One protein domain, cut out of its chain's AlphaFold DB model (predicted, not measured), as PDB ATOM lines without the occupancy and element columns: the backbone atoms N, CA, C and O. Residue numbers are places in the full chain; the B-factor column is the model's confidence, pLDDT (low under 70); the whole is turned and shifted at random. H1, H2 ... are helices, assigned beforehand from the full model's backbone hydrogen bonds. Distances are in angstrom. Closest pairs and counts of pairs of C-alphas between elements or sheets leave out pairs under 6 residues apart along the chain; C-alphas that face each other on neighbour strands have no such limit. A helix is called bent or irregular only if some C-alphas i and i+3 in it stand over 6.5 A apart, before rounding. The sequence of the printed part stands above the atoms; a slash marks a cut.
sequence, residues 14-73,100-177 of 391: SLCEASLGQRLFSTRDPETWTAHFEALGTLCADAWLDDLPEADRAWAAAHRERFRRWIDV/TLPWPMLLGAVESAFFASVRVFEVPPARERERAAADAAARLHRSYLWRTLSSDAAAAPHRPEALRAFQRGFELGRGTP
ATOM      1  N   SER A  14      29.703  47.015  35.340       73.38
ATOM      2  CA  SER A  14      30.558  48.061  34.759       73.38
ATOM      3  C   SER A  14      32.002  47.633  34.414       73.38
ATOM      4  O   SER A  14      32.551  48.104  33.427       73.38
ATOM      5  N   LEU A  15      32.645  46.763  35.198       75.00
ATOM      6  CA  LEU A  15      33.959  46.166  34.907       75.00
ATOM      7  C   LEU A  15      33.869  45.091  33.807       75.00
ATOM      8  O   LEU A  15      34.761  45.015  32.960       75.00
ATOM      9  N   CYS A  16      32.791  44.298  33.769       76.62
ATOM     10  CA  CYS A  16      32.492  43.417  32.631       76.62
ATOM     11  C   CYS A  16      32.312  44.235  31.347       76.62
ATOM     12  O   CYS A  16      32.945  43.946  30.335       76.62
ATOM     13  N   GLU A  17      31.501  45.289  31.417       86.50
ATOM     14  CA  GLU A  17      31.254  46.233  30.328       86.50
ATOM     15  C   GLU A  17      32.559  46.885  29.843       86.50
ATOM     16  O   GLU A  17      32.853  46.872  28.649       86.50
ATOM     17  N   ALA A  18      33.399  47.355  30.770       82.19
ATOM     18  CA  ALA A  18      34.720  47.903  30.472       82.19
ATOM     19  C   ALA A  18      35.645  46.883  29.790       82.19
ATOM     20  O   ALA A  18      36.355  47.216  28.842       82.19
ATOM     21  N   SER A  19      35.633  45.631  30.250       81.12
ATOM     22  CA  SER A  19      36.443  44.552  29.674       81.12
ATOM     23  C   SER A  19      35.991  44.193  28.257       81.12
ATOM     24  O   SER A  19      36.829  43.942  27.389       81.12
ATOM     25  N   LEU A  20      34.678  44.190  28.001       86.31
ATOM     26  CA  LEU A  20      34.121  44.010  26.657       86.31
ATOM     27  C   LEU A  20      34.494  45.176  25.743       86.31
ATOM     28  O   LEU A  20      34.921  44.933  24.616       86.31
ATOM     29  N   GLY A  21      34.424  46.412  26.248       87.12
ATOM     30  CA  GLY A  21      34.932  47.594  25.558       87.12
ATOM     31  C   GLY A  21      36.393  47.413  25.152       87.12
ATOM     32  O   GLY A  21      36.720  47.464  23.970       87.12
ATOM     33  N   GLN A  22      37.270  47.074  26.098       84.25
ATOM     34  CA  GLN A  22      38.686  46.857  25.799       84.25
ATOM     35  C   GLN A  22      38.894  45.823  24.682       84.25
ATOM     36  O   GLN A  22      39.655  46.072  23.749       84.25
ATOM     37  N   ARG A  23      38.195  44.684  24.734       86.25
ATOM     38  CA  ARG A  23      38.320  43.623  23.722       86.25
ATOM     39  C   ARG A  23      37.836  44.081  22.347       86.25
ATOM     40  O   ARG A  23      38.592  43.964  21.384       86.25
ATOM     41  N   LEU A  24      36.645  44.681  22.278       88.88
ATOM     42  CA  LEU A  24      36.055  45.226  21.049       88.88
ATOM     43  C   LEU A  24      36.991  46.223  20.355       88.88
ATOM     44  O   LEU A  24      37.192  46.141  19.144       88.88
ATOM     45  N   PHE A  25      37.597  47.133  21.118       88.44
ATOM     46  CA  PHE A  25      38.441  48.196  20.567       88.44
ATOM     47  C   PHE A  25      39.925  47.816  20.408       88.44
ATOM     48  O   PHE A  25      40.662  48.542  19.739       88.44
ATOM     49  N   SER A  26      40.365  46.682  20.970       82.44
ATOM     50  CA  SER A  26      41.733  46.155  20.811       82.44
ATOM     51  C   SER A  26      41.942  45.296  19.560       82.44
ATOM     52  O   SER A  26      43.075  45.165  19.098       82.44
ATOM     53  N   THR A  27      40.871  44.731  18.996       80.00
ATOM     54  CA  THR A  27      40.931  43.911  17.781       80.00
ATOM     55  C   THR A  27      40.425  44.679  16.560       80.00
ATOM     56  O   THR A  27      39.571  45.562  16.661       80.00
ATOM     57  N   ARG A  28      40.983  44.358  15.389       80.06
ATOM     58  CA  ARG A  28      40.520  44.847  14.078       80.06
ATOM     59  C   ARG A  28      39.835  43.758  13.258       80.06
ATOM     60  O   ARG A  28      39.389  44.050  12.155       80.06
ATOM     61  N   ASP A  29      39.811  42.534  13.771       78.56
ATOM     62  CA  ASP A  29      39.239  41.380  13.096       78.56
ATOM     63  C   ASP A  29      37.711  41.334  13.303       78.56
ATOM     64  O   ASP A  29      37.264  41.212  14.451       78.56
ATOM     65  N   PRO A  30      36.907  41.430  12.225       71.31
ATOM     66  CA  PRO A  30      35.454  41.355  12.310       71.31
ATOM     67  C   PRO A  30      34.927  40.026  12.861       71.31
ATOM     68  O   PRO A  30      33.909  40.040  13.550       71.31
ATOM     69  N   GLU A  31      35.613  38.903  12.623       68.75
ATOM     70  CA  GLU A  31      35.178  37.595  13.134       68.75
ATOM     71  C   GLU A  31      35.273  37.549  14.666       68.75
ATOM     72  O   GLU A  31      34.350  37.105  15.357       68.75
ATOM     73  N   THR A  32      36.347  38.112  15.223       74.56
ATOM     74  CA  THR A  32      36.511  38.278  16.674       74.56
ATOM     75  C   THR A  32      35.447  39.210  17.280       74.56
ATOM     76  O   THR A  32      35.017  39.006  18.420       74.56
ATOM     77  N   TRP A  33      34.976  40.228  16.546       83.25
ATOM     78  CA  TRP A  33      33.935  41.136  17.047       83.25
ATOM     79  C   TRP A  33      32.588  40.450  17.262       83.25
ATOM     80  O   TRP A  33      31.911  40.784  18.232       83.25
ATOM     81  N   THR A  34      32.217  39.483  16.421       79.75
ATOM     82  CA  THR A  34      30.938  38.757  16.515       79.75
ATOM     83  C   THR A  34      30.722  38.174  17.916       79.75
ATOM     84  O   THR A  34      29.701  38.448  18.549       79.75
ATOM     85  N   ALA A  35      31.722  37.478  18.468       77.25
ATOM     86  CA  ALA A  35      31.645  36.914  19.819       77.25
ATOM     87  C   ALA A  35      31.524  37.992  20.915       77.25
ATOM     88  O   ALA A  35      30.871  37.794  21.940       77.25
ATOM     89  N   HIS A  36      32.151  39.153  20.718       86.31
ATOM     90  CA  HIS A  36      32.069  40.259  21.668       86.31
ATOM     91  C   HIS A  36      30.743  41.022  21.583       86.31
ATOM     92  O   HIS A  36      30.258  41.475  22.617       86.31
ATOM     93  N   PHE A  37      30.130  41.128  20.401       86.56
ATOM     94  CA  PHE A  37      28.783  41.682  20.247       86.56
ATOM     95  C   PHE A  37      27.725  40.798  20.900       86.56
ATOM     96  O   PHE A  37      26.838  41.323  21.568       86.56
ATOM     97  N   GLU A  38      27.848  39.479  20.781       83.56
ATOM     98  CA  GLU A  38      26.976  38.530  21.479       83.56
ATOM     99  C   GLU A  38      27.116  38.650  23.008       83.56
ATOM    100  O   GLU A  38      26.126  38.795  23.733       83.56
ATOM    101  N   ALA A  39      28.351  38.696  23.516       81.75
ATOM    102  CA  ALA A  39      28.599  38.905  24.942       81.75
ATOM    103  C   ALA A  39      28.067  40.264  25.439       81.75
ATOM    104  O   ALA A  39      27.526  40.356  26.541       81.75
ATOM    105  N   LEU A  40      28.184  41.315  24.621       88.94
ATOM    106  CA  LEU A  40      27.642  42.640  24.920       88.94
ATOM    107  C   LEU A  40      26.108  42.646  24.925       88.94
ATOM    108  O   LEU A  40      25.516  43.269  25.803       88.94
ATOM    109  N   GLY A  41      25.470  41.933  23.993       86.06
ATOM    110  CA  GLY A  41      24.022  41.724  23.972       86.06
ATOM    111  C   GLY A  41      23.535  41.039  25.248       86.06
ATOM    112  O   GLY A  41      22.631  41.550  25.907       86.06
ATOM    113  N   THR A  42      24.212  39.958  25.650       81.81
ATOM    114  CA  THR A  42      23.922  39.222  26.896       81.81
ATOM    115  C   THR A  42      24.038  40.139  28.109       81.81
ATOM    116  O   THR A  42      23.115  40.231  28.915       81.81
ATOM    117  N   LEU A  43      25.154  40.872  28.208       84.12
ATOM    118  CA  LEU A  43      25.381  41.811  29.301       84.12
ATOM    119  C   LEU A  43      24.289  42.878  29.350       84.12
ATOM    120  O   LEU A  43      23.815  43.185  30.433       84.12
ATOM    121  N   CYS A  44      23.876  43.429  28.207       84.88
ATOM    122  CA  CYS A  44      22.797  44.407  28.173       84.88
ATOM    123  C   CYS A  44      21.494  43.792  28.687       84.88
ATOM    124  O   CYS A  44      20.881  44.373  29.574       84.88
ATOM    125  N   ALA A  45      21.085  42.629  28.178       77.69
ATOM    126  CA  ALA A  45      19.842  41.970  28.571       77.69
ATOM    127  C   ALA A  45      19.744  41.694  30.080       77.69
ATOM    128  O   ALA A  45      18.675  41.867  30.667       77.69
ATOM    129  N   ASP A  46      20.867  41.391  30.728       76.38
ATOM    130  CA  ASP A  46      20.912  41.195  32.174       76.38
ATOM    131  C   ASP A  46      20.518  42.446  32.981       76.38
ATOM    132  O   ASP A  46      20.139  42.342  34.149       76.38
ATOM    133  N   ALA A  47      20.564  43.640  32.379       78.12
ATOM    134  CA  ALA A  47      20.046  44.844  33.012       78.12
ATOM    135  C   ALA A  47      18.556  44.721  33.338       78.12
ATOM    136  O   ALA A  47      18.107  45.410  34.242       78.12
ATOM    137  N   TRP A  48      17.780  43.865  32.672       74.62
ATOM    138  CA  TRP A  48      16.341  43.687  32.911       74.62
ATOM    139  C   TRP A  48      15.998  42.575  33.908       74.62
ATOM    140  O   TRP A  48      14.828  42.257  34.060       74.62
ATOM    141  N   LEU A  49      16.982  42.025  34.622       65.06
ATOM    142  CA  LEU A  49      16.734  41.015  35.651       65.06
ATOM    143  C   LEU A  49      16.258  41.633  36.968       65.06
ATOM    144  O   LEU A  49      16.746  42.690  37.385       65.06
ATOM    145  N   ASP A  50      15.334  40.937  37.628       50.69
ATOM    146  CA  ASP A  50      14.697  41.397  38.867       50.69
ATOM    147  C   ASP A  50      15.594  41.220  40.107       50.69
ATOM    148  O   ASP A  50      15.538  42.034  41.027       50.69
ATOM    149  N   ASP A  51      16.523  40.256  40.085       61.69
ATOM    150  CA  ASP A  51      17.337  39.859  41.251       61.69
ATOM    151  C   ASP A  51      18.793  40.356  41.210       61.69
ATOM    152  O   ASP A  51      19.727  39.638  41.577       61.69
ATOM    153  N   LEU A  52      19.038  41.577  40.725       61.59
ATOM    154  CA  LEU A  52      20.402  42.115  40.720       61.59
ATOM    155  C   LEU A  52      20.843  42.571  42.126       61.59
ATOM    156  O   LEU A  52      20.104  43.312  42.791       61.59
ATOM    157  N   PRO A  53      22.074  42.226  42.562       62.09
ATOM    158  CA  PRO A  53      22.661  42.765  43.782       62.09
ATOM    159  C   PRO A  53      22.650  44.296  43.791       62.09
ATOM    160  O   PRO A  53      22.747  44.947  42.749       62.09
ATOM    161  N   GLU A  54      22.594  44.887  44.985       66.56
ATOM    162  CA  GLU A  54      22.533  46.344  45.170       66.56
ATOM    163  C   GLU A  54      23.596  47.108  44.378       66.56
ATOM    164  O   GLU A  54      23.303  48.127  43.751       66.56
ATOM    165  N   ALA A  55      24.811  46.565  44.350       62.91
ATOM    166  CA  ALA A  55      25.944  47.151  43.658       62.91
ATOM    167  C   ALA A  55      25.758  47.294  42.137       62.91
ATOM    168  O   ALA A  55      26.393  48.168  41.544       62.91
ATOM    169  N   ASP A  56      24.895  46.480  41.520       70.31
ATOM    170  CA  ASP A  56      24.651  46.467  40.074       70.31
ATOM    171  C   ASP A  56      23.326  47.145  39.683       70.31
ATOM    172  O   ASP A  56      23.127  47.470  38.509       70.31
ATOM    173  N   ARG A  57      22.438  47.446  40.646       75.50
ATOM    174  CA  ARG A  57      21.146  48.108  40.370       75.50
ATOM    175  C   ARG A  57      21.313  49.469  39.690       75.50
ATOM    176  O   ARG A  57      20.530  49.806  38.805       75.50
ATOM    177  N   ALA A  58      22.329  50.247  40.068       80.38
ATOM    178  CA  ALA A  58      22.592  51.559  39.468       80.38
ATOM    179  C   ALA A  58      23.023  51.450  37.995       80.38
ATOM    180  O   ALA A  58      22.551  52.209  37.146       80.38
ATOM    181  N   TRP A  59      23.882  50.475  37.682       85.12
ATOM    182  CA  TRP A  59      24.282  50.163  36.310       85.12
ATOM    183  C   TRP A  59      23.070  49.712  35.478       85.12
ATOM    184  O   TRP A  59      22.842  50.242  34.387       85.12
ATOM    185  N   ALA A  60      22.247  48.820  36.037       79.69
ATOM    186  CA  ALA A  60      21.050  48.305  35.386       79.69
ATOM    187  C   ALA A  60      20.017  49.406  35.133       79.69
ATOM    188  O   ALA A  60      19.473  49.493  34.039       79.69
ATOM    189  N   ALA A  61      19.783  50.299  36.097       81.06
ATOM    190  CA  ALA A  61      18.884  51.438  35.935       81.06
ATOM    191  C   ALA A  61      19.340  52.376  34.805       81.06
ATOM    192  O   ALA A  61      18.519  52.778  33.982       81.06
ATOM    193  N   ALA A  62      20.642  52.672  34.718       82.69
ATOM    194  CA  ALA A  62      21.195  53.490  33.640       82.69
ATOM    195  C   ALA A  62      21.038  52.822  32.262       82.69
ATOM    196  O   ALA A  62      20.681  53.492  31.295       82.69
ATOM    197  N   HIS A  63      21.246  51.504  32.178       83.25
ATOM    198  CA  HIS A  63      21.057  50.726  30.948       83.25
ATOM    199  C   HIS A  63      19.584  50.637  30.550       83.25
ATOM    200  O   HIS A  63      19.248  50.888  29.395       83.25
ATOM    201  N   ARG A  64      18.693  50.366  31.512       82.56
ATOM    202  CA  ARG A  64      17.240  50.390  31.312       82.56
ATOM    203  C   ARG A  64      16.803  51.737  30.769       82.56
ATOM    204  O   ARG A  64      16.078  51.757  29.793       82.56
ATOM    205  N   GLU A  65      17.244  52.842  31.367       83.12
ATOM    206  CA  GLU A  65      16.891  54.194  30.923       83.12
ATOM    207  C   GLU A  65      17.425  54.490  29.522       83.12
ATOM    208  O   GLU A  65      16.667  54.882  28.635       83.12
ATOM    209  N   ARG A  66      18.721  54.237  29.301       83.31
ATOM    210  CA  ARG A  66      19.384  54.464  28.015       83.31
ATOM    211  C   ARG A  66      18.681  53.696  26.912       83.31
ATOM    212  O   ARG A  66      18.411  54.275  25.863       83.31
ATOM    213  N   PHE A  67      18.384  52.420  27.159       81.19
ATOM    214  CA  PHE A  67      17.867  51.517  26.145       81.19
ATOM    215  C   PHE A  67      16.341  51.437  26.058       81.19
ATOM    216  O   PHE A  67      15.827  50.880  25.086       81.19
ATOM    217  N   ARG A  68      15.622  52.047  27.014       77.50
ATOM    218  CA  ARG A  68      14.162  51.959  27.155       77.50
ATOM    219  C   ARG A  68      13.443  52.176  25.835       77.50
ATOM    220  O   ARG A  68      12.663  51.341  25.409       77.50
ATOM    221  N   ARG A  69      13.768  53.266  25.142       75.75
ATOM    222  CA  ARG A  69      13.096  53.694  23.903       75.75
ATOM    223  C   ARG A  69      13.156  52.698  22.740       75.75
ATOM    224  O   ARG A  69      12.389  52.844  21.798       75.75
ATOM    225  N   TRP A  70      14.084  51.744  22.763       74.00
ATOM    226  CA  TRP A  70      14.229  50.730  21.712       74.00
ATOM    227  C   TRP A  70      13.622  49.384  22.095       74.00
ATOM    228  O   TRP A  70      13.494  48.511  21.246       74.00
ATOM    229  N   ILE A  71      13.266  49.228  23.367       68.94
ATOM    230  CA  ILE A  71      12.697  48.010  23.939       68.94
ATOM    231  C   ILE A  71      11.204  48.197  24.200       68.94
ATOM    232  O   ILE A  71      10.412  47.314  23.894       68.94
ATOM    233  N   ASP A  72      10.831  49.366  24.715       59.66
ATOM    234  CA  ASP A  72       9.481  49.745  25.127       59.66
ATOM    235  C   ASP A  72       8.699  50.399  23.979       59.66
ATOM    236  O   ASP A  72       7.811  51.215  24.224       59.66
ATOM    237  N   VAL A  73       9.032  50.104  22.713       46.53
ATOM    238  CA  VAL A  73       8.249  50.624  21.583       46.53
ATOM    239  C   VAL A  73       6.797  50.164  21.776       46.53
ATOM    240  O   VAL A  73       6.548  48.955  21.775       46.53
ATOM    241  N   THR A 100      12.917  42.637  17.605       59.56
ATOM    242  CA  THR A 100      14.005  43.087  16.722       59.56
ATOM    243  C   THR A 100      14.745  44.291  17.316       59.56
ATOM    244  O   THR A 100      14.263  45.424  17.256       59.56
ATOM    245  N   LEU A 101      15.954  44.086  17.854       71.88
ATOM    246  CA  LEU A 101      16.779  45.206  18.337       71.88
ATOM    247  C   LEU A 101      17.271  46.065  17.168       71.88
ATOM    248  O   LEU A 101      17.786  45.515  16.192       71.88
ATOM    249  N   PRO A 102      17.184  47.401  17.251       80.94
ATOM    250  CA  PRO A 102      17.572  48.264  16.147       80.94
ATOM    251  C   PRO A 102      19.073  48.604  16.189       80.94
ATOM    252  O   PRO A 102      19.685  48.687  17.255       80.94
ATOM    253  N   TRP A 103      19.672  48.890  15.027       84.94
ATOM    254  CA  TRP A 103      21.092  49.274  14.901       84.94
ATOM    255  C   TRP A 103      21.555  50.388  15.869       84.94
ATOM    256  O   TRP A 103      22.630  50.251  16.459       84.94
ATOM    257  N   PRO A 104      20.771  51.459  16.122       87.88
ATOM    258  CA  PRO A 104      21.141  52.485  17.098       87.88
ATOM    259  C   PRO A 104      21.321  51.964  18.528       87.88
ATOM    260  O   PRO A 104      22.104  52.535  19.283       87.88
ATOM    261  N   MET A 105      20.626  50.888  18.910       88.31
ATOM    262  CA  MET A 105      20.783  50.287  20.232       88.31
ATOM    263  C   MET A 105      22.144  49.596  20.369       88.31
ATOM    264  O   MET A 105      22.826  49.818  21.367       88.31
ATOM    265  N   LEU A 106      22.583  48.851  19.345       90.31
ATOM    266  CA  LEU A 106      23.935  48.280  19.299       90.31
ATOM    267  C   LEU A 106      25.001  49.381  19.391       90.31
ATOM    268  O   LEU A 106      25.912  49.282  20.208       90.31
ATOM    269  N   LEU A 107      24.873  50.452  18.600       91.12
ATOM    270  CA  LEU A 107      25.806  51.586  18.666       91.12
ATOM    271  C   LEU A 107      25.847  52.195  20.071       91.12
ATOM    272  O   LEU A 107      26.925  52.458  20.602       91.12
ATOM    273  N   GLY A 108      24.680  52.357  20.698       91.75
ATOM    274  CA  GLY A 108      24.569  52.850  22.064       91.75
ATOM    275  C   GLY A 108      25.241  51.939  23.097       91.75
ATOM    276  O   GLY A 108      25.802  52.459  24.062       91.75
ATOM    277  N   ALA A 109      25.209  50.617  22.903       92.75
ATOM    278  CA  ALA A 109      25.888  49.643  23.758       92.75
ATOM    279  C   ALA A 109      27.411  49.652  23.554       92.75
ATOM    280  O   ALA A 109      28.162  49.673  24.527       92.75
ATOM    281  N   VAL A 110      27.878  49.713  22.304       93.56
ATOM    282  CA  VAL A 110      29.311  49.792  21.967       93.56
ATOM    283  C   VAL A 110      29.937  51.076  22.511       93.56
ATOM    284  O   VAL A 110      31.026  51.047  23.084       93.56
ATOM    285  N   GLU A 111      29.232  52.201  22.377       94.38
ATOM    286  CA  GLU A 111      29.629  53.484  22.958       94.38
ATOM    287  C   GLU A 111      29.739  53.398  24.490       94.38
ATOM    288  O   GLU A 111      30.730  53.845  25.068       94.38
ATOM    289  N   SER A 112      28.747  52.784  25.147       91.44
ATOM    290  CA  SER A 112      28.743  52.602  26.604       91.44
ATOM    291  C   SER A 112      29.947  51.776  27.070       91.44
ATOM    292  O   SER A 112      30.686  52.202  27.960       91.44
ATOM    293  N   ALA A 113      30.231  50.669  26.375       91.75
ATOM    294  CA  ALA A 113      31.378  49.808  26.647       91.75
ATOM    295  C   ALA A 113      32.727  50.529  26.500       91.75
ATOM    296  O   ALA A 113      33.614  50.352  27.338       91.75
ATOM    297  N   PHE A 114      32.878  51.387  25.486       91.69
ATOM    298  CA  PHE A 114      34.078  52.213  25.318       91.69
ATOM    299  C   PHE A 114      34.279  53.182  26.487       91.69
ATOM    300  O   PHE A 114      35.366  53.291  27.053       91.69
ATOM    301  N   PHE A 115      33.231  53.905  26.885       88.56
ATOM    302  CA  PHE A 115      33.358  54.853  27.987       88.56
ATOM    303  C   PHE A 115      33.578  54.156  29.329       88.56
ATOM    304  O   PHE A 115      34.316  54.678  30.169       88.56
ATOM    305  N   ALA A 116      32.995  52.972  29.526       85.31
ATOM    306  CA  ALA A 116      33.300  52.126  30.671       85.31
ATOM    307  C   ALA A 116      34.785  51.727  30.681       85.31
ATOM    308  O   ALA A 116      35.432  51.851  31.722       85.31
ATOM    309  N   SER A 117      35.358  51.331  29.536       83.94
ATOM    310  CA  SER A 117      36.771  50.939  29.452       83.94
ATOM    311  C   SER A 117      37.716  52.098  29.759       83.94
ATOM    312  O   SER A 117      38.624  51.930  30.568       83.94
ATOM    313  N   VAL A 118      37.468  53.289  29.202       82.44
ATOM    314  CA  VAL A 118      38.255  54.494  29.517       82.44
ATOM    315  C   VAL A 118      38.160  54.816  31.008       82.44
ATOM    316  O   VAL A 118      39.177  54.983  31.665       82.44
ATOM    317  N   ARG A 119      36.953  54.837  31.588       77.81
ATOM    318  CA  ARG A 119      36.773  55.155  33.017       77.81
ATOM    319  C   ARG A 119      37.502  54.195  33.956       77.81
ATOM    320  O   ARG A 119      37.964  54.627  35.007       77.81
ATOM    321  N   VAL A 120      37.538  52.909  33.612       72.25
ATOM    322  CA  VAL A 120      38.116  51.861  34.461       72.25
ATOM    323  C   VAL A 120      39.629  51.754  34.281       72.25
ATOM    324  O   VAL A 120      40.342  51.618  35.272       72.25
ATOM    325  N   PHE A 121      40.124  51.802  33.043       69.12
ATOM    326  CA  PHE A 121      41.530  51.519  32.735       69.12
ATOM    327  C   PHE A 121      42.385  52.773  32.525       69.12
ATOM    328  O   PHE A 121      43.608  52.694  32.589       69.12
ATOM    329  N   GLU A 122      41.769  53.935  32.317       67.12
ATOM    330  CA  GLU A 122      42.454  55.198  32.053       67.12
ATOM    331  C   GLU A 122      41.890  56.282  32.982       67.12
ATOM    332  O   GLU A 122      41.012  57.050  32.605       67.12
ATOM    333  N   VAL A 123      42.357  56.334  34.234       60.94
ATOM    334  CA  VAL A 123      41.865  57.303  35.232       60.94
ATOM    335  C   VAL A 123      42.575  58.657  35.054       60.94
ATOM    336  O   VAL A 123      43.742  58.772  35.435       60.94
ATOM    337  N   PRO A 124      41.912  59.712  34.533       59.56
ATOM    338  CA  PRO A 124      42.513  61.038  34.450       59.56
ATOM    339  C   PRO A 124      42.492  61.754  35.818       59.56
ATOM    340  O   PRO A 124      41.614  61.490  36.654       59.56
ATOM    341  N   PRO A 125      43.397  62.722  36.056       60.47
ATOM    342  CA  PRO A 125      43.381  63.561  37.253       60.47
ATOM    343  C   PRO A 125      42.036  64.283  37.436       60.47
ATOM    344  O   PRO A 125      41.417  64.741  36.476       60.47
ATOM    345  N   ALA A 126      41.586  64.461  38.686       60.06
ATOM    346  CA  ALA A 126      40.257  65.015  38.992       60.06
ATOM    347  C   ALA A 126      39.980  66.399  38.366       60.06
ATOM    348  O   ALA A 126      38.832  66.703  38.049       60.06
ATOM    349  N   ARG A 127      41.024  67.213  38.155       58.53
ATOM    350  CA  ARG A 127      40.942  68.563  37.570       58.53
ATOM    351  C   ARG A 127      40.720  68.577  36.051       58.53
ATOM    352  O   ARG A 127      40.475  69.639  35.494       58.53
ATOM    353  N   GLU A 128      40.792  67.424  35.389       66.44
ATOM    354  CA  GLU A 128      40.745  67.311  33.925       66.44
ATOM    355  C   GLU A 128      39.581  66.448  33.424       66.44
ATOM    356  O   GLU A 128      39.466  66.211  32.227       66.44
ATOM    357  N   ARG A 129      38.682  66.003  34.312       63.06
ATOM    358  CA  ARG A 129      37.619  65.030  33.992       63.06
ATOM    359  C   ARG A 129      36.709  65.443  32.832       63.06
ATOM    360  O   ARG A 129      36.391  64.602  31.999       63.06
ATOM    361  N   GLU A 130      36.308  66.711  32.749       62.06
ATOM    362  CA  GLU A 130      35.461  67.200  31.648       62.06
ATOM    363  C   GLU A 130      36.214  67.238  30.310       62.06
ATOM    364  O   GLU A 130      35.684  66.810  29.286       62.06
ATOM    365  N   ARG A 131      37.486  67.665  30.318       67.31
ATOM    366  CA  ARG A 131      38.351  67.618  29.127       67.31
ATOM    367  C   ARG A 131      38.643  66.179  28.703       67.31
ATOM    368  O   ARG A 131      38.626  65.888  27.514       67.31
ATOM    369  N   ALA A 132      38.844  65.279  29.662       62.69
ATOM    370  CA  ALA A 132      39.065  63.860  29.420       62.69
ATOM    371  C   ALA A 132      37.822  63.163  28.841       62.69
ATOM    372  O   ALA A 132      37.956  62.285  27.995       62.69
ATOM    373  N   ALA A 133      36.609  63.574  29.231       65.12
ATOM    374  CA  ALA A 133      35.376  63.068  28.629       65.12
ATOM    375  C   ALA A 133      35.232  63.504  27.158       65.12
ATOM    376  O   ALA A 133      34.904  62.682  26.300       65.12
ATOM    377  N   ALA A 134      35.529  64.772  26.853       68.00
ATOM    378  CA  ALA A 134      35.545  65.274  25.478       68.00
ATOM    379  C   ALA A 134      36.639  64.596  24.624       68.00
ATOM    380  O   ALA A 134      36.391  64.235  23.472       68.00
ATOM    381  N   ASP A 135      37.822  64.352  25.199       79.81
ATOM    382  CA  ASP A 135      38.899  63.599  24.546       79.81
ATOM    383  C   ASP A 135      38.505  62.136  24.286       79.81
ATOM    384  O   ASP A 135      38.722  61.621  23.189       79.81
ATOM    385  N   ALA A 136      37.836  61.477  25.237       80.62
ATOM    386  CA  ALA A 136      37.337  60.116  25.063       80.62
ATOM    387  C   ALA A 136      36.341  60.016  23.895       80.62
ATOM    388  O   ALA A 136      36.472  59.125  23.057       80.62
ATOM    389  N   ALA A 137      35.400  60.957  23.771       84.12
ATOM    390  CA  ALA A 137      34.485  60.995  22.628       84.12
ATOM    391  C   ALA A 137      35.247  61.182  21.301       84.12
ATOM    392  O   ALA A 137      35.048  60.429  20.346       84.12
ATOM    393  N   ALA A 138      36.200  62.117  21.248       82.12
ATOM    394  CA  ALA A 138      37.040  62.319  20.066       82.12
ATOM    395  C   ALA A 138      37.902  61.085  19.723       82.12
ATOM    396  O   ALA A 138      38.197  60.817  18.554       82.12
ATOM    397  N   ARG A 139      38.327  60.307  20.723       83.69
ATOM    398  CA  ARG A 139      39.039  59.034  20.538       83.69
ATOM    399  C   ARG A 139      38.123  57.929  20.022       83.69
ATOM    400  O   ARG A 139      38.530  57.229  19.094       83.69
ATOM    401  N   LEU A 140      36.896  57.823  20.536       89.88
ATOM    402  CA  LEU A 140      35.886  56.891  20.030       89.88
ATOM    403  C   LEU A 140      35.692  57.084  18.522       89.88
ATOM    404  O   LEU A 140      35.847  56.130  17.760       89.88
ATOM    405  N   HIS A 141      35.488  58.328  18.078       86.88
ATOM    406  CA  HIS A 141      35.292  58.659  16.661       86.88
ATOM    407  C   HIS A 141      36.480  58.313  15.750       86.88
ATOM    408  O   HIS A 141      36.295  58.085  14.555       86.88
ATOM    409  N   ARG A 142      37.702  58.247  16.294       84.69
ATOM    410  CA  ARG A 142      38.909  57.857  15.543       84.69
ATOM    411  C   ARG A 142      39.118  56.345  15.487       84.69
ATOM    412  O   ARG A 142      39.854  55.863  14.617       84.69
ATOM    413  N   SER A 143      38.484  55.593  16.384       86.56
ATOM    414  CA  SER A 143      38.635  54.142  16.441       86.56
ATOM    415  C   SER A 143      38.169  53.475  15.142       86.56
ATOM    416  O   SER A 143      37.304  53.977  14.421       86.56
ATOM    417  N   TYR A 144      38.803  52.351  14.802       86.00
ATOM    418  CA  TYR A 144      38.456  51.595  13.600       86.00
ATOM    419  C   TYR A 144      37.037  51.023  13.706       86.00
ATOM    420  O   TYR A 144      36.210  51.310  12.847       86.00
ATOM    421  N   LEU A 145      36.739  50.326  14.809       87.81
ATOM    422  CA  LEU A 145      35.426  49.740  15.079       87.81
ATOM    423  C   LEU A 145      34.292  50.765  14.955       87.81
ATOM    424  O   LEU A 145      33.331  50.527  14.229       87.81
ATOM    425  N   TRP A 146      34.410  51.924  15.614       90.75
ATOM    426  CA  TRP A 146      33.352  52.934  15.576       90.75
ATOM    427  C   TRP A 146      33.103  53.446  14.161       90.75
ATOM    428  O   TRP A 146      31.960  53.474  13.722       90.75
ATOM    429  N   ARG A 147      34.167  53.767  13.409       86.94
ATOM    430  CA  ARG A 147      34.042  54.208  12.012       86.94
ATOM    431  C   ARG A 147      33.393  53.147  11.129       86.94
ATOM    432  O   ARG A 147      32.581  53.501  10.279       86.94
ATOM    433  N   THR A 148      33.720  51.872  11.341       83.94
ATOM    434  CA  THR A 148      33.110  50.758  10.609       83.94
ATOM    435  C   THR A 148      31.623  50.620  10.929       83.94
ATOM    436  O   THR A 148      30.838  50.402  10.016       83.94
ATOM    437  N   LEU A 149      31.201  50.791  12.186       84.81
ATOM    438  CA  LEU A 149      29.795  50.637  12.575       84.81
ATOM    439  C   LEU A 149      28.927  51.878  12.281       84.81
ATOM    440  O   LEU A 149      27.729  51.758  12.007       84.81
ATOM    441  N   SER A 150      29.507  53.078  12.358       83.94
ATOM    442  CA  SER A 150      28.770  54.341  12.248       83.94
ATOM    443  C   SER A 150      28.712  54.910  10.828       83.94
ATOM    444  O   SER A 150      27.899  55.793  10.574       83.94
ATOM    445  N   SER A 151      29.574  54.463   9.909       79.19
ATOM    446  CA  SER A 151      29.591  54.927   8.514       79.19
ATOM    447  C   SER A 151      28.718  54.045   7.628       79.19
ATOM    448  O   SER A 151      28.963  52.846   7.540       79.19
ATOM    449  N   ASP A 152      27.754  54.616   6.904       66.38
ATOM    450  CA  ASP A 152      26.861  53.833   6.036       66.38
ATOM    451  C   ASP A 152      27.591  53.083   4.908       66.38
ATOM    452  O   ASP A 152      27.201  51.969   4.565       66.38
ATOM    453  N   ALA A 153      28.695  53.630   4.386       58.78
ATOM    454  CA  ALA A 153      29.477  52.998   3.320       58.78
ATOM    455  C   ALA A 153      30.383  51.852   3.815       58.78
ATOM    456  O   ALA A 153      30.623  50.900   3.078       58.78
ATOM    457  N   ALA A 154      30.885  51.928   5.055       56.50
ATOM    458  CA  ALA A 154      31.767  50.909   5.640       56.50
ATOM    459  C   ALA A 154      31.001  49.848   6.451       56.50
ATOM    460  O   ALA A 154      31.479  48.725   6.610       56.50
ATOM    461  N   ALA A 155      29.804  50.189   6.937       58.31
ATOM    462  CA  ALA A 155      28.962  49.303   7.728       58.31
ATOM    463  C   ALA A 155      28.191  48.301   6.865       58.31
ATOM    464  O   ALA A 155      27.893  47.220   7.354       58.31
ATOM    465  N   ALA A 156      27.866  48.619   5.607       61.75
ATOM    466  CA  ALA A 156      27.014  47.783   4.753       61.75
ATOM    467  C   ALA A 156      27.359  46.271   4.748       61.75
ATOM    468  O   ALA A 156      26.434  45.474   4.914       61.75
ATOM    469  N   PRO A 157      28.637  45.843   4.644       66.12
ATOM    470  CA  PRO A 157      28.975  44.417   4.683       66.12
ATOM    471  C   PRO A 157      28.915  43.786   6.088       66.12
ATOM    472  O   PRO A 157      28.570  42.615   6.206       66.12
ATOM    473  N   HIS A 158      29.205  44.534   7.158       69.12
ATOM    474  CA  HIS A 158      29.344  43.987   8.523       69.12
ATOM    475  C   HIS A 158      28.111  44.215   9.417       69.12
ATOM    476  O   HIS A 158      27.909  43.518  10.413       69.12
ATOM    477  N   ARG A 159      27.258  45.182   9.061       74.62
ATOM    478  CA  ARG A 159      26.073  45.618   9.813       74.62
ATOM    479  C   ARG A 159      25.076  44.482  10.057       74.62
ATOM    480  O   ARG A 159      24.652  44.327  11.201       74.62
ATOM    481  N   PRO A 160      24.727  43.639   9.065       75.69
ATOM    482  CA  PRO A 160      23.780  42.552   9.297       75.69
ATOM    483  C   PRO A 160      24.300  41.490  10.266       75.69
ATOM    484  O   PRO A 160      23.507  40.854  10.947       75.69
ATOM    485  N   GLU A 161      25.606  41.230  10.290       77.56
ATOM    486  CA  GLU A 161      26.199  40.204  11.152       77.56
ATOM    487  C   GLU A 161      26.376  40.703  12.585       77.56
ATOM    488  O   GLU A 161      25.915  40.046  13.513       77.56
ATOM    489  N   ALA A 162      26.924  41.908  12.763       83.25
ATOM    490  CA  ALA A 162      27.064  42.530  14.077       83.25
ATOM    491  C   ALA A 162      25.707  42.710  14.778       83.25
ATOM    492  O   ALA A 162      25.582  42.443  15.974       83.25
ATOM    493  N   LEU A 163      24.672  43.117  14.028       82.06
ATOM    494  CA  LEU A 163      23.325  43.260  14.575       82.06
ATOM    495  C   LEU A 163      22.734  41.912  14.990       82.06
ATOM    496  O   LEU A 163      22.208  41.806  16.092       82.06
ATOM    497  N   ARG A 164      22.870  40.883  14.142       77.75
ATOM    498  CA  ARG A 164      22.388  39.529  14.447       77.75
ATOM    499  C   ARG A 164      23.096  38.929  15.658       77.75
ATOM    500  O   ARG A 164      22.435  38.344  16.505       77.75
ATOM    501  N   ALA A 165      24.412  39.104  15.776       77.94
ATOM    502  CA  ALA A 165      25.177  38.635  16.929       77.94
ATOM    503  C   ALA A 165      24.726  39.314  18.230       77.94
ATOM    504  O   ALA A 165      24.537  38.659  19.253       77.94
ATOM    505  N   PHE A 166      24.492  40.626  18.184       83.56
ATOM    506  CA  PHE A 166      23.986  41.381  19.327       83.56
ATOM    507  C   PHE A 166      22.559  40.979  19.719       83.56
ATOM    508  O   PHE A 166      22.297  40.781  20.903       83.56
ATOM    509  N   GLN A 167      21.657  40.827  18.743       76.50
ATOM    510  CA  GLN A 167      20.282  40.349  18.948       76.50
ATOM    511  C   GLN A 167      20.271  38.970  19.603       76.50
ATOM    512  O   GLN A 167      19.703  38.822  20.681       76.50
ATOM    513  N   ARG A 168      21.029  38.030  19.029       72.62
ATOM    514  CA  ARG A 168      21.273  36.701  19.591       72.62
ATOM    515  C   ARG A 168      21.687  36.779  21.055       72.62
ATOM    516  O   ARG A 168      21.035  36.204  21.916       72.62
ATOM    517  N   GLY A 169      22.749  37.521  21.362       72.94
ATOM    518  CA  GLY A 169      23.235  37.639  22.736       72.94
ATOM    519  C   GLY A 169      22.190  38.214  23.690       72.94
ATOM    520  O   GLY A 169      22.044  37.770  24.825       72.94
ATOM    521  N   PHE A 170      21.435  39.203  23.229       77.00
ATOM    522  CA  PHE A 170      20.414  39.857  24.030       77.00
ATOM    523  C   PHE A 170      19.210  38.954  24.322       77.00
ATOM    524  O   PHE A 170      18.717  38.930  25.448       77.00
ATOM    525  N   GLU A 171      18.759  38.166  23.351       69.69
ATOM    526  CA  GLU A 171      17.710  37.160  23.553       69.69
ATOM    527  C   GLU A 171      18.170  36.065  24.518       69.69
ATOM    528  O   GLU A 171      17.424  35.685  25.424       69.69
ATOM    529  N   LEU A 172      19.427  35.627  24.394       64.19
ATOM    530  CA  LEU A 172      20.044  34.674  25.319       64.19
ATOM    531  C   LEU A 172      20.134  35.206  26.756       64.19
ATOM    532  O   LEU A 172      20.010  34.432  27.703       64.19
ATOM    533  N   GLY A 173      20.359  36.508  26.947       64.00
ATOM    534  CA  GLY A 173      20.425  37.104  28.285       64.00
ATOM    535  C   GLY A 173      19.055  37.344  28.933       64.00
ATOM    536  O   GLY A 173      18.941  37.268  30.157       64.00
ATOM    537  N   ARG A 174      18.000  37.586  28.138       60.94
ATOM    538  CA  ARG A 174      16.640  37.870  28.646       60.94
ATOM    539  C   ARG A 174      15.961  36.679  29.301       60.94
ATOM    540  O   ARG A 174      15.191  36.864  30.235       60.94
ATOM    541  N   GLY A 175      16.237  35.481  28.812       47.94
ATOM    542  CA  GLY A 175      15.818  34.249  29.461       47.94
ATOM    543  C   GLY A 175      16.978  33.690  30.251       47.94
ATOM    544  O   GLY A 175      17.447  32.623  29.877       47.94
ATOM    545  N   THR A 176      17.504  34.425  31.248       47.97
ATOM    546  CA  THR A 176      18.642  33.923  32.032       47.97
ATOM    547  C   THR A 176      18.258  32.549  32.550       47.97
ATOM    548  O   THR A 176      17.332  32.471  33.362       47.97
ATOM    549  N   PRO A 177      18.926  31.490  32.078       47.72
ATOM    550  CA  PRO A 177      18.411  30.166  32.310       47.72
ATOM    551  C   PRO A 177      18.318  29.894  33.802       47.72
ATOM    552  O   PRO A 177      19.244  30.262  34.541       47.72
TER     553      PRO A 177
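This is residues 14 to 73 and 100 to 177 of the 391 residues of an uncharacterized protein of Sorangium cellulosum (UniProt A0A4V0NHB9). Three helices, H1, H2 and H8, lie in a row, and H4 crosses behind them through the middle of the domain at about right angles. H3 sits by the early part of H4, H5 folds back loosely by its later part, and the short H6 and H7 lie at one end. The printed part has 138 residues with eight named helices, H1 to H8 in chain order, and no named strand; the class is all helix. It is compact, with a radius of gyration of the C-alphas of 14.9 A and spans of 43 by 41 by 26 A.

H1, residues 14 to 26, and H2, residues 30 to 48, touch as a helical hairpin at a shallow tilt of 16 degrees, closest at the C-alphas of Leu 24 and Trp 33, 6.1 A. Residues 44 to 48 of H2 touch residues 59 to 64 of H3, residues 54 to 71, about perpendicular at 73 degrees; the closest C-alphas, of Ala 47 and Ala 60, are 4.3 A apart. H4, residues 103 to 121, is the hub, touching five helices. It touches H1 about perpendicular at 78 degrees, closest at the C-alphas of Ala 18 and Ser 117, 3.8 A. H4 and H5, residues 126 to 142, form a helical hairpin at a steep tilt of 43 degrees; the closest C-alphas, of Phe 115 and Ala 136, are 7.2 A apart. H6, residues 144 to 150, and H7, residues 152 to 155, touch only at the corner, closest at the C-alphas of Leu 149 and Ala 155, 5.1 A. H8, residues 159 to 174, touches H2, the same way at a tilt of 35.2 degrees, only just steep; the closest C-alphas, of Glu 38 and Gly 169, are 4.0 A apart. H5 and H8 are apart. Every O i to N i+4 pair is within hydrogen-bond range in H1, H4, H6 and H8, against 11 of 15 in H2, 10 of 14 in H3 and 11 of 13 in H5; H7 is too short for such a pair.

H1 begins at C-alpha 14 (30.558, 48.061, 34.759) and is 18.0 A long. H2 measures 28.2 A, H3 23.5 A, H4 27.2 A, H5 24.6 A and H8 22.4 A, ending at C-alpha 174 (16.640, 37.870, 28.646). H3 and H5 are irregular: C-alphas 66 and 69 are 7.6 A apart, and C-alphas 127 and 130 are 8.2 A apart.

The two C-alphas farthest apart, of Arg 127 and Pro 177, are 44.8 A apart. Residues 74 to 99 are not printed, and C-alphas 73 and 100 are 10.7 A apart across the cut. Of the links printed whole, none is long. The mean pLDDT of the printed part is 76.4; 40 residues are under 70, among them 121 to 134 and 171 to 177.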